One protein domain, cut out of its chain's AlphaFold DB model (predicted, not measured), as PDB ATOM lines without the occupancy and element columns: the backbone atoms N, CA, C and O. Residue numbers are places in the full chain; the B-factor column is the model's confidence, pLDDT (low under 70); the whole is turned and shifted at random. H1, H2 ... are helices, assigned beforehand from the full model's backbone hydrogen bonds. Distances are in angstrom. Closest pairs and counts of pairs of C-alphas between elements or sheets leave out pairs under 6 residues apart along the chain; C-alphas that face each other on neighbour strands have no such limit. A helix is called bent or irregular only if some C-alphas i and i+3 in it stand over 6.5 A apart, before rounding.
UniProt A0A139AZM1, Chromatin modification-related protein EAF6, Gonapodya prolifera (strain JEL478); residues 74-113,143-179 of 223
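AT A GLANCE: This is residues 74 to 113 and 143 to 179 of the 223 residues of the protein "Chromatin modification-related protein EAF6" of Gonapodya prolifera (strain JEL478) (UniProt A0A139AZM1). A long, straight helix, H1, is met from the side by the first turns of a second helix, H2, and the two make a lopsided T. The far part of H2, residues 163 to 179, sticks out as one arm, the first half of H1, residues 74 to 93, sticks out as another, and the unnamed stretch 143 to 154 winds beside the later part of H1. The printed part has 77 residues with two named helices, H1 then H2, and no named strand; its class is all helix. It is extended, with a radius of gyration of the C-alphas of 18.2 A, and flat, spanning 56 by 43 by 15 A.

HOW THE PARTS SIT: H1, residues 74 to 113, touches H2, residues 155 to 179, with 8 pairs of C-alphas within 8 A. The closest C-alphas are those of Ala 97 and Ser 158, 5.7 A apart. H1 touches H2 with residues 97 to 101 alone, and H2 touches H1 with residues 155 to 162 alone. Their lines are about perpendicular, at 80 degrees, and their centres are 21.1 A apart. In H1 and H2 every O i to N i+4 pair is within hydrogen-bond range.

IN THESE COORDINATES: H1 is 58.2 A long from C-alpha 74 at (61.216, 45.488, -14.309) to C-alpha 113 at (29.606, -1.599, -27.300). H2 is 36.1 A long and ends with C-alpha 179 at (66.674, -4.447, -39.826). Neither helix is bent.

THE WHOLE: The two C-alphas farthest apart are those of Thr 74 and Asp 113, at 58.2 A. Without the stretches that stand free, the body has 40 residues and spans 29 by 15 by 14 A. Residues 114 to 142 are not printed, and C-alphas 113 and 143 are 15.8 A apart across this cut, which lies in the link from H1 to H2. The mean pLDDT of the printed part is 91.9, and residues 177 to 179 are under 70.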
ATOM      1  N   THR A  74      62.632  45.692 -13.932       88.62
ATOM      2  CA  THR A  74      61.216  45.488 -14.309       88.62
ATOM      3  C   THR A  74      61.062  44.788 -15.659       88.62
ATOM      4  O   THR A  74      60.184  43.941 -15.822       88.62
ATOM      5  N   LEU A  75      61.949  45.075 -16.621       90.75
ATOM      6  CA  LEU A  75      61.978  44.369 -17.903       90.75
ATOM      7  C   LEU A  75      62.307  42.881 -17.703       90.75
ATOM      8  O   LEU A  75      61.637  42.013 -18.257       90.75
ATOM      9  N   ARG A  76      63.305  42.581 -16.866       92.44
ATOM     10  CA  ARG A  76      63.731  41.209 -16.564       92.44
ATOM     11  C   ARG A  76      62.655  40.418 -15.817       92.44
ATOM     12  O   ARG A  76      62.463  39.236 -16.097       92.44
ATOM     13  N   GLU A  77      61.949  41.052 -14.886       93.12
ATOM     14  CA  GLU A  77      60.800  40.456 -14.198       93.12
ATOM     15  C   GLU A  77      59.652  40.168 -15.172       93.12
ATOM     16  O   GLU A  77      59.096  39.067 -15.162       93.12
ATOM     17  N   ALA A  78      59.341  41.110 -16.068       93.44
ATOM     18  CA  ALA A  78      58.327  40.922 -17.103       93.44
ATOM     19  C   ALA A  78      58.689  39.779 -18.068       93.44
ATOM     20  O   ALA A  78      57.824  38.974 -18.424       93.44
ATOM     21  N   GLU A  79      59.962  39.658 -18.456       95.31
ATOM     22  CA  GLU A  79      60.463  38.546 -19.269       95.31
ATOM     23  C   GLU A  79      60.325  37.196 -18.552       95.31
ATOM     24  O   GLU A  79      59.848  36.227 -19.149       95.31
ATOM     25  N   ALA A  80      60.700  37.121 -17.271       95.56
ATOM     26  CA  ALA A  80      60.571  35.903 -16.473       95.56
ATOM     27  C   ALA A  80      59.100  35.479 -16.316       95.56
ATOM     28  O   ALA A  80      58.758  34.314 -16.531       95.56
ATOM     29  N   HIS A  81      58.214  36.434 -16.027       95.44
ATOM     30  CA  HIS A  81      56.781  36.183 -15.913       95.44
ATOM     31  C   HIS A  81      56.167  35.744 -17.253       95.44
ATOM     32  O   HIS A  81      55.360  34.812 -17.306       95.44
ATOM     33  N   LEU A  82      56.594  36.335 -18.375       96.69
ATOM     34  CA  LEU A  82      56.175  35.887 -19.704       96.69
ATOM     35  C   LEU A  82      56.610  34.440 -19.976       96.69
ATOM     36  O   LEU A  82      55.816  33.647 -20.489       96.69
ATOM     37  N   GLN A  83      57.843  34.071 -19.622       97.50
ATOM     38  CA  GLN A  83      58.330  32.697 -19.773       97.50
ATOM     39  C   GLN A  83      57.503  31.703 -18.952       97.50
ATOM     40  O   GLN A  83      57.131  30.644 -19.471       97.50
ATOM     41  N   GLU A  84      57.160  32.052 -17.711       97.31
ATOM     42  CA  GLU A  84      56.277  31.252 -16.862       97.31
ATOM     43  C   GLU A  84      54.899  31.063 -17.514       97.31
ATOM     44  O   GLU A  84      54.424  29.930 -17.665       97.31
ATOM     45  N   LEU A  85      54.275  32.148 -17.989       97.88
ATOM     46  CA  LEU A  85      52.982  32.095 -18.675       97.88
ATOM     47  C   LEU A  85      53.039  31.232 -19.938       97.88
ATOM     48  O   LEU A  85      52.134  30.429 -20.184       97.88
ATOM     49  N   MET A  86      54.110  31.332 -20.726       98.19
ATOM     50  CA  MET A  86      54.315  30.482 -21.900       98.19
ATOM     51  C   MET A  86      54.467  29.006 -21.518       98.19
ATOM     52  O   MET A  86      53.920  28.132 -22.198       98.19
ATOM     53  N   GLN A  87      55.183  28.700 -20.435       98.06
ATOM     54  CA  GLN A  87      55.334  27.330 -19.949       98.06
ATOM     55  C   GLN A  87      53.997  26.765 -19.461       98.06
ATOM     56  O   GLN A  87      53.642  25.635 -19.817       98.06
ATOM     57  N   ARG A  88      53.224  27.562 -18.716       98.19
ATOM     58  CA  ARG A  88      51.884  27.200 -18.252       98.19
ATOM     59  C   ARG A  88      50.928  26.979 -19.422       98.19
ATOM     60  O   ARG A  88      50.258  25.950 -19.457       98.19
ATOM     61  N   LYS A  89      50.934  27.860 -20.428       97.88
ATOM     62  CA  LYS A  89      50.169  27.696 -21.677       97.88
ATOM     63  C   LYS A  89      50.484  26.360 -22.349       97.88
ATOM     64  O   LYS A  89      49.577  25.573 -22.598       97.88
ATOM     65  N   ARG A  90      51.773  26.046 -22.537       97.25
ATOM     66  CA  ARG A  90      52.212  24.759 -23.112       97.25
ATOM     67  C   ARG A  90      51.789  23.558 -22.270       97.25
ATOM     68  O   ARG A  90      51.607  22.468 -22.810       97.25
ATOM     69  N   GLN A  91      51.732  23.688 -20.945       97.62
ATOM     70  CA  GLN A  91      51.276  22.608 -20.067       97.62
ATOM     71  C   GLN A  91      49.777  22.359 -20.242       97.62
ATOM     72  O   GLN A  91      49.368  21.210 -20.408       97.62
ATOM     73  N   THR A  92      48.977  23.424 -20.268       97.69
ATOM     74  CA  THR A  92      47.532  23.334 -20.497       97.69
ATOM     75  C   THR A  92      47.218  22.760 -21.875       97.69
ATOM     76  O   THR A  92      46.413  21.841 -21.964       97.69
ATOM     77  N   GLU A  93      47.897  23.210 -22.933       95.56
ATOM     78  CA  GLU A  93      47.724  22.679 -24.297       95.56
ATOM     79  C   GLU A  93      48.018  21.174 -24.375       95.56
ATOM     80  O   GLU A  93      47.274  20.416 -24.997       95.56
ATOM     81  N   ARG A  94      49.074  20.709 -23.694       94.25
ATOM     82  CA  ARG A  94      49.398  19.276 -23.609       94.25
ATOM     83  C   ARG A  94      48.328  18.484 -22.863       94.25
ATOM     84  O   ARG A  94      47.975  17.392 -23.301       94.25
ATOM     85  N   SER A  95      47.826  19.025 -21.753       96.31
ATOM     86  CA  SER A  95      46.745  18.405 -20.980       96.31
ATOM     87  C   SER A  95      45.464  18.302 -21.810       96.31
ATOM     88  O   SER A  95      44.877  17.227 -21.902       96.31
ATOM     89  N   LEU A  96      45.091  19.385 -22.500       96.12
ATOM     90  CA  LEU A  96      43.927  19.432 -23.381       96.12
ATOM     91  C   LEU A  96      44.014  18.364 -24.476       96.12
ATOM     92  O   LEU A  96      43.112  17.540 -24.593       96.12
ATOM     93  N   ALA A  97      45.132  18.298 -25.202       94.62
ATOM     94  CA  ALA A  97      45.324  17.293 -26.246       94.62
ATOM     95  C   ALA A  97      45.276  15.850 -25.700       94.62
ATOM     96  O   ALA A  97      44.835  14.930 -26.392       94.62
ATOM     97  N   SER A  98      45.728  15.631 -24.460       94.38
ATOM     98  CA  SER A  98      45.619  14.329 -23.794       94.38
ATOM     99  C   SER A  98      44.167  13.966 -23.480       94.38
ATOM    100  O   SER A  98      43.763  12.826 -23.711       94.38
ATOM    101  N   LEU A  99      43.386  14.921 -22.973       96.94
ATOM    102  CA  LEU A  99      41.975  14.720 -22.642       96.94
ATOM    103  C   LEU A  99      41.133  14.465 -23.892       96.94
ATOM    104  O   LEU A  99      40.355  13.519 -23.911       96.94
ATOM    105  N   GLU A 100      41.329  15.238 -24.957       96.81
ATOM    106  CA  GLU A 100      40.617  15.038 -26.225       96.81
ATOM    107  C   GLU A 100      40.873  13.645 -26.814       96.81
ATOM    108  O   GLU A 100      39.945  12.963 -27.244       96.81
ATOM    109  N   ASN A 101      42.122  13.173 -26.752       94.94
ATOM    110  CA  ASN A 101      42.473  11.811 -27.157       94.94
ATOM    111  C   ASN A 101      41.717  10.760 -26.332       94.94
ATOM    112  O   ASN A 101      41.199   9.774 -26.857       94.94
ATOM    113  N   GLN A 102      41.674  10.965 -25.017       96.56
ATOM    114  CA  GLN A 102      41.007  10.055 -24.102       96.56
ATOM    115  C   GLN A 102      39.496  10.015 -24.354       96.56
ATOM    116  O   GLN A 102      38.933   8.923 -24.437       96.56
ATOM    117  N   ILE A 103      38.864  11.176 -24.552       97.50
ATOM    118  CA  ILE A 103      37.447  11.293 -24.914       97.50
ATOM    119  C   ILE A 103      37.172  10.518 -26.203       97.50
ATOM    120  O   ILE A 103      36.310   9.645 -26.209       97.50
ATOM    121  N   TYR A 104      37.953  10.743 -27.260       96.56
ATOM    122  CA  TYR A 104      37.762  10.056 -28.538       96.56
ATOM    123  C   TYR A 104      37.852   8.527 -28.428       96.56
ATOM    124  O   TYR A 104      37.066   7.787 -29.033       96.56
ATOM    125  N   LYS A 105      38.807   8.024 -27.638       95.44
ATOM    126  CA  LYS A 105      38.963   6.584 -27.387       95.44
ATOM    127  C   LYS A 105      37.778   6.011 -26.621       95.44
ATOM    128  O   LYS A 105      37.245   4.978 -27.025       95.44
ATOM    129  N   PHE A 106      37.348   6.685 -25.557       97.25
ATOM    130  CA  PHE A 106      36.200   6.248 -24.769       97.25
ATOM    131  C   PHE A 106      34.900   6.298 -25.558       97.25
ATOM    132  O   PHE A 106      34.139   5.340 -25.504       97.25
ATOM    133  N   GLU A 107      34.674   7.344 -26.348       96.12
ATOM    134  CA  GLU A 107      33.527   7.408 -27.249       96.12
ATOM    135  C   GLU A 107      33.523   6.257 -28.249       96.12
ATOM    136  O   GLU A 107      32.471   5.683 -28.505       96.12
ATOM    137  N   THR A 108      34.688   5.902 -28.803       94.75
ATOM    138  CA  THR A 108      34.786   4.780 -29.745       94.75
ATOM    139  C   THR A 108      34.315   3.489 -29.087       94.75
ATOM    140  O   THR A 108      33.383   2.869 -29.589       94.75
ATOM    141  N   SER A 109      34.889   3.132 -27.931       94.75
ATOM    142  CA  SER A 109      34.484   1.926 -27.193       94.75
ATOM    143  C   SER A 109      33.006   1.981 -26.811       94.75
ATOM    144  O   SER A 109      32.261   1.045 -27.070       94.75
ATOM    145  N   TYR A 110      32.551   3.110 -26.264       96.12
ATOM    146  CA  TYR A 110      31.172   3.270 -25.819       96.12
ATOM    147  C   TYR A 110      30.174   3.083 -26.964       96.12
ATOM    148  O   TYR A 110      29.205   2.341 -26.817       96.12
ATOM    149  N   LEU A 111      30.397   3.718 -28.117       94.44
ATOM    150  CA  LEU A 111      29.484   3.632 -29.256       94.44
ATOM    151  C   LEU A 111      29.515   2.251 -29.928       94.44
ATOM    152  O   LEU A 111      28.466   1.780 -30.371       94.44
ATOM    153  N   GLU A 112      30.673   1.588 -29.973       92.62
ATOM    154  CA  GLU A 112      30.797   0.214 -30.480       92.62
ATOM    155  C   GLU A 112      30.063  -0.798 -29.591       92.62
ATOM    156  O   GLU A 112      29.350  -1.664 -30.105       92.62
ATOM    157  N   ASP A 113      30.184  -0.662 -28.268       91.12
ATOM    158  CA  ASP A 113      29.606  -1.599 -27.300       91.12
ATOM    159  C   ASP A 113      28.090  -1.412 -27.138       91.12
ATOM    160  O   ASP A 113      27.340  -2.380 -26.977       91.12
ATOM    161  N   GLU A 143      31.094   9.463 -37.529       92.31
ATOM    162  CA  GLU A 143      31.747  10.661 -36.981       92.31
ATOM    163  C   GLU A 143      30.729  11.663 -36.411       92.31
ATOM    164  O   GLU A 143      31.012  12.361 -35.444       92.31
ATOM    165  N   SER A 144      29.516  11.706 -36.972       94.19
ATOM    166  CA  SER A 144      28.405  12.520 -36.465       94.19
ATOM    167  C   SER A 144      27.974  12.142 -35.048       94.19
ATOM    168  O   SER A 144      27.487  13.002 -34.321       94.19
ATOM    169  N   ASP A 145      28.166  10.881 -34.655       94.81
ATOM    170  CA  ASP A 145      27.693  10.347 -33.377       94.81
ATOM    171  C   ASP A 145      28.671  10.663 -32.224       94.81
ATOM    172  O   ASP A 145      28.357  10.440 -31.056       94.81
ATOM    173  N   ARG A 146      29.853  11.217 -32.531       95.94
ATOM    174  CA  ARG A 146      30.921  11.568 -31.575       95.94
ATOM    175  C   ARG A 146      30.702  12.937 -30.939       95.94
ATOM    176  O   ARG A 146      31.494  13.865 -31.101       95.94
ATOM    177  N   VAL A 147      29.560  13.094 -30.283       97.12
ATOM    178  CA  VAL A 147      29.085  14.394 -29.788       97.12
ATOM    179  C   VAL A 147      30.003  15.029 -28.737       97.12
ATOM    180  O   VAL A 147      30.096  16.254 -28.693       97.12
ATOM    181  N   PHE A 148      30.721  14.240 -27.931       97.31
ATOM    182  CA  PHE A 148      31.647  14.757 -26.922       97.31
ATOM    183  C   PHE A 148      32.965  15.193 -27.556       97.31
ATOM    184  O   PHE A 148      33.439  16.285 -27.254       97.31
ATOM    185  N   SER A 149      33.527  14.421 -28.488       97.38
ATOM    186  CA  SER A 149      34.701  14.873 -29.253       97.38
ATOM    187  C   SER A 149      34.396  16.147 -30.042       97.38
ATOM    188  O   SER A 149      35.143  17.121 -29.975       97.38
ATOM    189  N   ARG A 150      33.237  16.188 -30.713       96.81
ATOM    190  CA  ARG A 150      32.777  17.346 -31.498       96.81
ATOM    191  C   ARG A 150      32.414  18.571 -30.656       96.81
ATOM    192  O   ARG A 150      32.212  19.641 -31.222       96.81
ATOM    193  N   SER A 151      32.321  18.432 -29.334       97.00
ATOM    194  CA  SER A 151      32.135  19.576 -28.436       97.00
ATOM    195  C   SER A 151      33.404  20.426 -28.293       97.00
ATOM    196  O   SER A 151      33.320  21.581 -27.883       97.00
ATOM    197  N   SER A 152      34.568  19.887 -28.682       96.69
ATOM    198  CA  SER A 152      35.815  20.641 -28.769       96.69
ATOM    199  C   SER A 152      36.100  21.076 -30.206       96.69
ATOM    200  O   SER A 152      36.069  20.274 -31.138       96.69
ATOM    201  N   THR A 153      36.455  22.347 -30.385       96.75
ATOM    202  CA  THR A 153      36.897  22.883 -31.684       96.75
ATOM    203  C   THR A 153      38.317  22.450 -32.052       96.75
ATOM    204  O   THR A 153      38.681  22.479 -33.224       96.75
ATOM    205  N   THR A 154      39.121  22.022 -31.073       96.00
ATOM    206  CA  THR A 154      40.514  21.589 -31.271       96.00
ATOM    207  C   THR A 154      40.672  20.077 -31.436       96.00
ATOM    208  O   THR A 154      41.736  19.615 -31.850       96.00
ATOM    209  N   TYR A 155      39.602  19.307 -31.216       95.00
ATOM    210  CA  TYR A 155      39.597  17.843 -31.304       95.00
ATOM    211  C   TYR A 155      40.131  17.305 -32.644       95.00
ATOM    212  O   TYR A 155      40.944  16.383 -32.672       95.00
ATOM    213  N   GLU A 156      39.735  17.884 -33.779       94.00
ATOM    214  CA  GLU A 156      40.173  17.379 -35.090       94.00
ATOM    215  C   GLU A 156      41.695  17.475 -35.264       94.00
ATOM    216  O   GLU A 156      42.330  16.577 -35.827       94.00
ATOM    217  N   GLN A 157      42.294  18.539 -34.724       92.50
ATOM    218  CA  GLN A 157      43.741  18.733 -34.737       92.50
ATOM    219  C   GLN A 157      44.430  17.696 -33.850       92.50
ATOM    220  O   GLN A 157      45.424  17.094 -34.263       92.50
ATOM    221  N   SER A 158      43.895  17.424 -32.654       89.56
ATOM    222  CA  SER A 158      44.477  16.411 -31.773       89.56
ATOM    223  C   SER A 158      44.383  15.005 -32.371       89.56
ATOM    224  O   SER A 158      45.372  14.269 -32.316       89.56
ATOM    225  N   ILE A 159      43.288  14.655 -33.054       89.00
ATOM    226  CA  ILE A 159      43.181  13.393 -33.806       89.00
ATOM    227  C   ILE A 159      44.169  13.319 -34.962       89.00
ATOM    228  O   ILE A 159      44.804  12.277 -35.143       89.00
ATOM    229  N   ALA A 160      44.340  14.396 -35.730       89.50
ATOM    230  CA  ALA A 160      45.338  14.428 -36.795       89.50
ATOM    231  C   ALA A 160      46.746  14.145 -36.241       89.50
ATOM    232  O   ALA A 160      47.454  13.280 -36.761       89.50
ATOM    233  N   HIS A 161      47.107  14.773 -35.118       85.69
ATOM    234  CA  HIS A 161      48.378  14.521 -34.436       85.69
ATOM    235  C   HIS A 161      48.516  13.088 -33.907       85.69
ATOM    236  O   HIS A 161      49.621  12.539 -33.901       85.69
ATOM    237  N   ILE A 162      47.431  12.463 -33.450       85.50
ATOM    238  CA  ILE A 162      47.443  11.060 -33.017       85.50
ATOM    239  C   ILE A 162      47.692  10.142 -34.209       85.50
ATOM    240  O   ILE A 162      48.607   9.323 -34.148       85.50
ATOM    241  N   ARG A 163      46.949  10.324 -35.306       87.50
ATOM    242  CA  ARG A 163      47.102   9.523 -36.531       87.50
ATOM    243  C   ARG A 163      48.520   9.623 -37.092       87.50
ATOM    244  O   ARG A 163      49.100   8.614 -37.480       87.50
ATOM    245  N   GLU A 164      49.110  10.817 -37.079       87.81
ATOM    246  CA  GLU A 164      50.502  11.025 -37.486       87.81
ATOM    247  C   GLU A 164      51.488  10.288 -36.563       87.81
ATOM    248  O   GLU A 164      52.391   9.590 -37.036       87.81
ATOM    249  N   LYS A 165      51.309  10.395 -35.238       86.06
ATOM    250  CA  LYS A 165      52.151   9.688 -34.259       86.06
ATOM    251  C   LYS A 165      52.051   8.173 -34.409       86.06
ATOM    252  O   LYS A 165      53.077   7.500 -34.341       86.06
ATOM    253  N   GLU A 166      50.854   7.644 -34.624       87.44
ATOM    254  CA  GLU A 166      50.617   6.215 -34.845       87.44
ATOM    255  C   GLU A 166      51.276   5.736 -36.142       87.44
ATOM    256  O   GLU A 166      52.028   4.760 -36.115       87.44
ATOM    257  N   ALA A 167      51.110   6.471 -37.246       88.00
ATOM    258  CA  ALA A 167      51.759   6.160 -38.518       88.00
ATOM    259  C   ALA A 167      53.292   6.161 -38.395       88.00
ATOM    260  O   ALA A 167      53.968   5.247 -38.874       88.00
ATOM    261  N   ARG A 168      53.857   7.150 -37.693       89.56
ATOM    262  CA  ARG A 168      55.302   7.223 -37.436       89.56
ATOM    263  C   ARG A 168      55.789   6.059 -36.574       89.56
ATOM    264  O   ARG A 168      56.842   5.485 -36.855       89.56
ATOM    265  N   GLN A 169      55.038   5.685 -35.539       86.94
ATOM    266  CA  GLN A 169      55.364   4.520 -34.715       86.94
ATOM    267  C   GLN A 169      55.317   3.222 -35.523       86.94
ATOM    268  O   GLN A 169      56.181   2.361 -35.349       86.94
ATOM    269  N   GLU A 170      54.346   3.073 -36.422       86.75
ATOM    270  CA  GLU A 170      54.243   1.902 -37.286       86.75
ATOM    271  C   GLU A 170      55.416   1.816 -38.271       86.75
ATOM    272  O   GLU A 170      56.006   0.748 -38.436       86.75
ATOM    273  N   GLN A 171      55.825   2.942 -38.861       86.56
ATOM    274  CA  GLN A 171      57.024   3.012 -39.702       86.56
ATOM    275  C   GLN A 171      58.289   2.632 -38.927       86.56
ATOM    276  O   GLN A 171      59.089   1.838 -39.418       86.56
ATOM    277  N   MET A 172      58.455   3.123 -37.694       84.62
ATOM    278  CA  MET A 172      59.587   2.730 -36.846       84.62
ATOM    279  C   MET A 172      59.560   1.234 -36.512       84.62
ATOM    280  O   MET A 172      60.607   0.592 -36.536       84.62
ATOM    281  N   LYS A 173      58.385   0.649 -36.236       84.75
ATOM    282  CA  LYS A 173      58.250  -0.802 -36.019       84.75
ATOM    283  C   LYS A 173      58.630  -1.592 -37.271       84.75
ATOM    284  O   LYS A 173      59.406  -2.533 -37.159       84.75
ATOM    285  N   LYS A 174      58.149  -1.187 -38.452       81.12
ATOM    286  CA  LYS A 174      58.510  -1.813 -39.735       81.12
ATOM    287  C   LYS A 174      60.008  -1.709 -40.012       81.12
ATOM    288  O   LYS A 174      60.608  -2.717 -40.359       81.12
ATOM    289  N   HIS A 175      60.619  -0.547 -39.773       77.88
ATOM    290  CA  HIS A 175      62.065  -0.357 -39.908       77.88
ATOM    291  C   HIS A 175      62.860  -1.266 -38.956       77.88
ATOM    292  O   HIS A 175      63.841  -1.876 -39.371       77.88
ATOM    293  N   ARG A 176      62.419  -1.413 -37.695       77.88
ATOM    294  CA  ARG A 176      63.036  -2.352 -36.739       77.88
ATOM    295  C   ARG A 176      62.876  -3.814 -37.170       77.88
ATOM    296  O   ARG A 176      63.826  -4.574 -37.039       77.88
ATOM    297  N   LEU A 177      61.722  -4.200 -37.719       63.91
ATOM    298  CA  LEU A 177      61.502  -5.556 -38.242       63.91
ATOM    299  C   LEU A 177      62.271  -5.828 -39.546       63.91
ATOM    300  O   LEU A 177      62.673  -6.960 -39.771       63.91
ATOM    301  N   SER A 178      62.504  -4.823 -40.397       63.69
ATOM    302  CA  SER A 178      63.305  -4.984 -41.620       63.69
ATOM    303  C   SER A 178      64.814  -4.965 -41.365       63.69
ATOM    304  O   SER A 178      65.567  -5.477 -42.187       63.69
ATOM    305  N   SER A 179      65.269  -4.370 -40.254       61.41
ATOM    306  CA  SER A 179      66.674  -4.447 -39.826       61.41
ATOM    307  C   SER A 179      67.022  -5.765 -39.128       61.41
ATOM    308  O   SER A 179      68.195  -6.111 -39.040       61.41
TER     309      SER A 179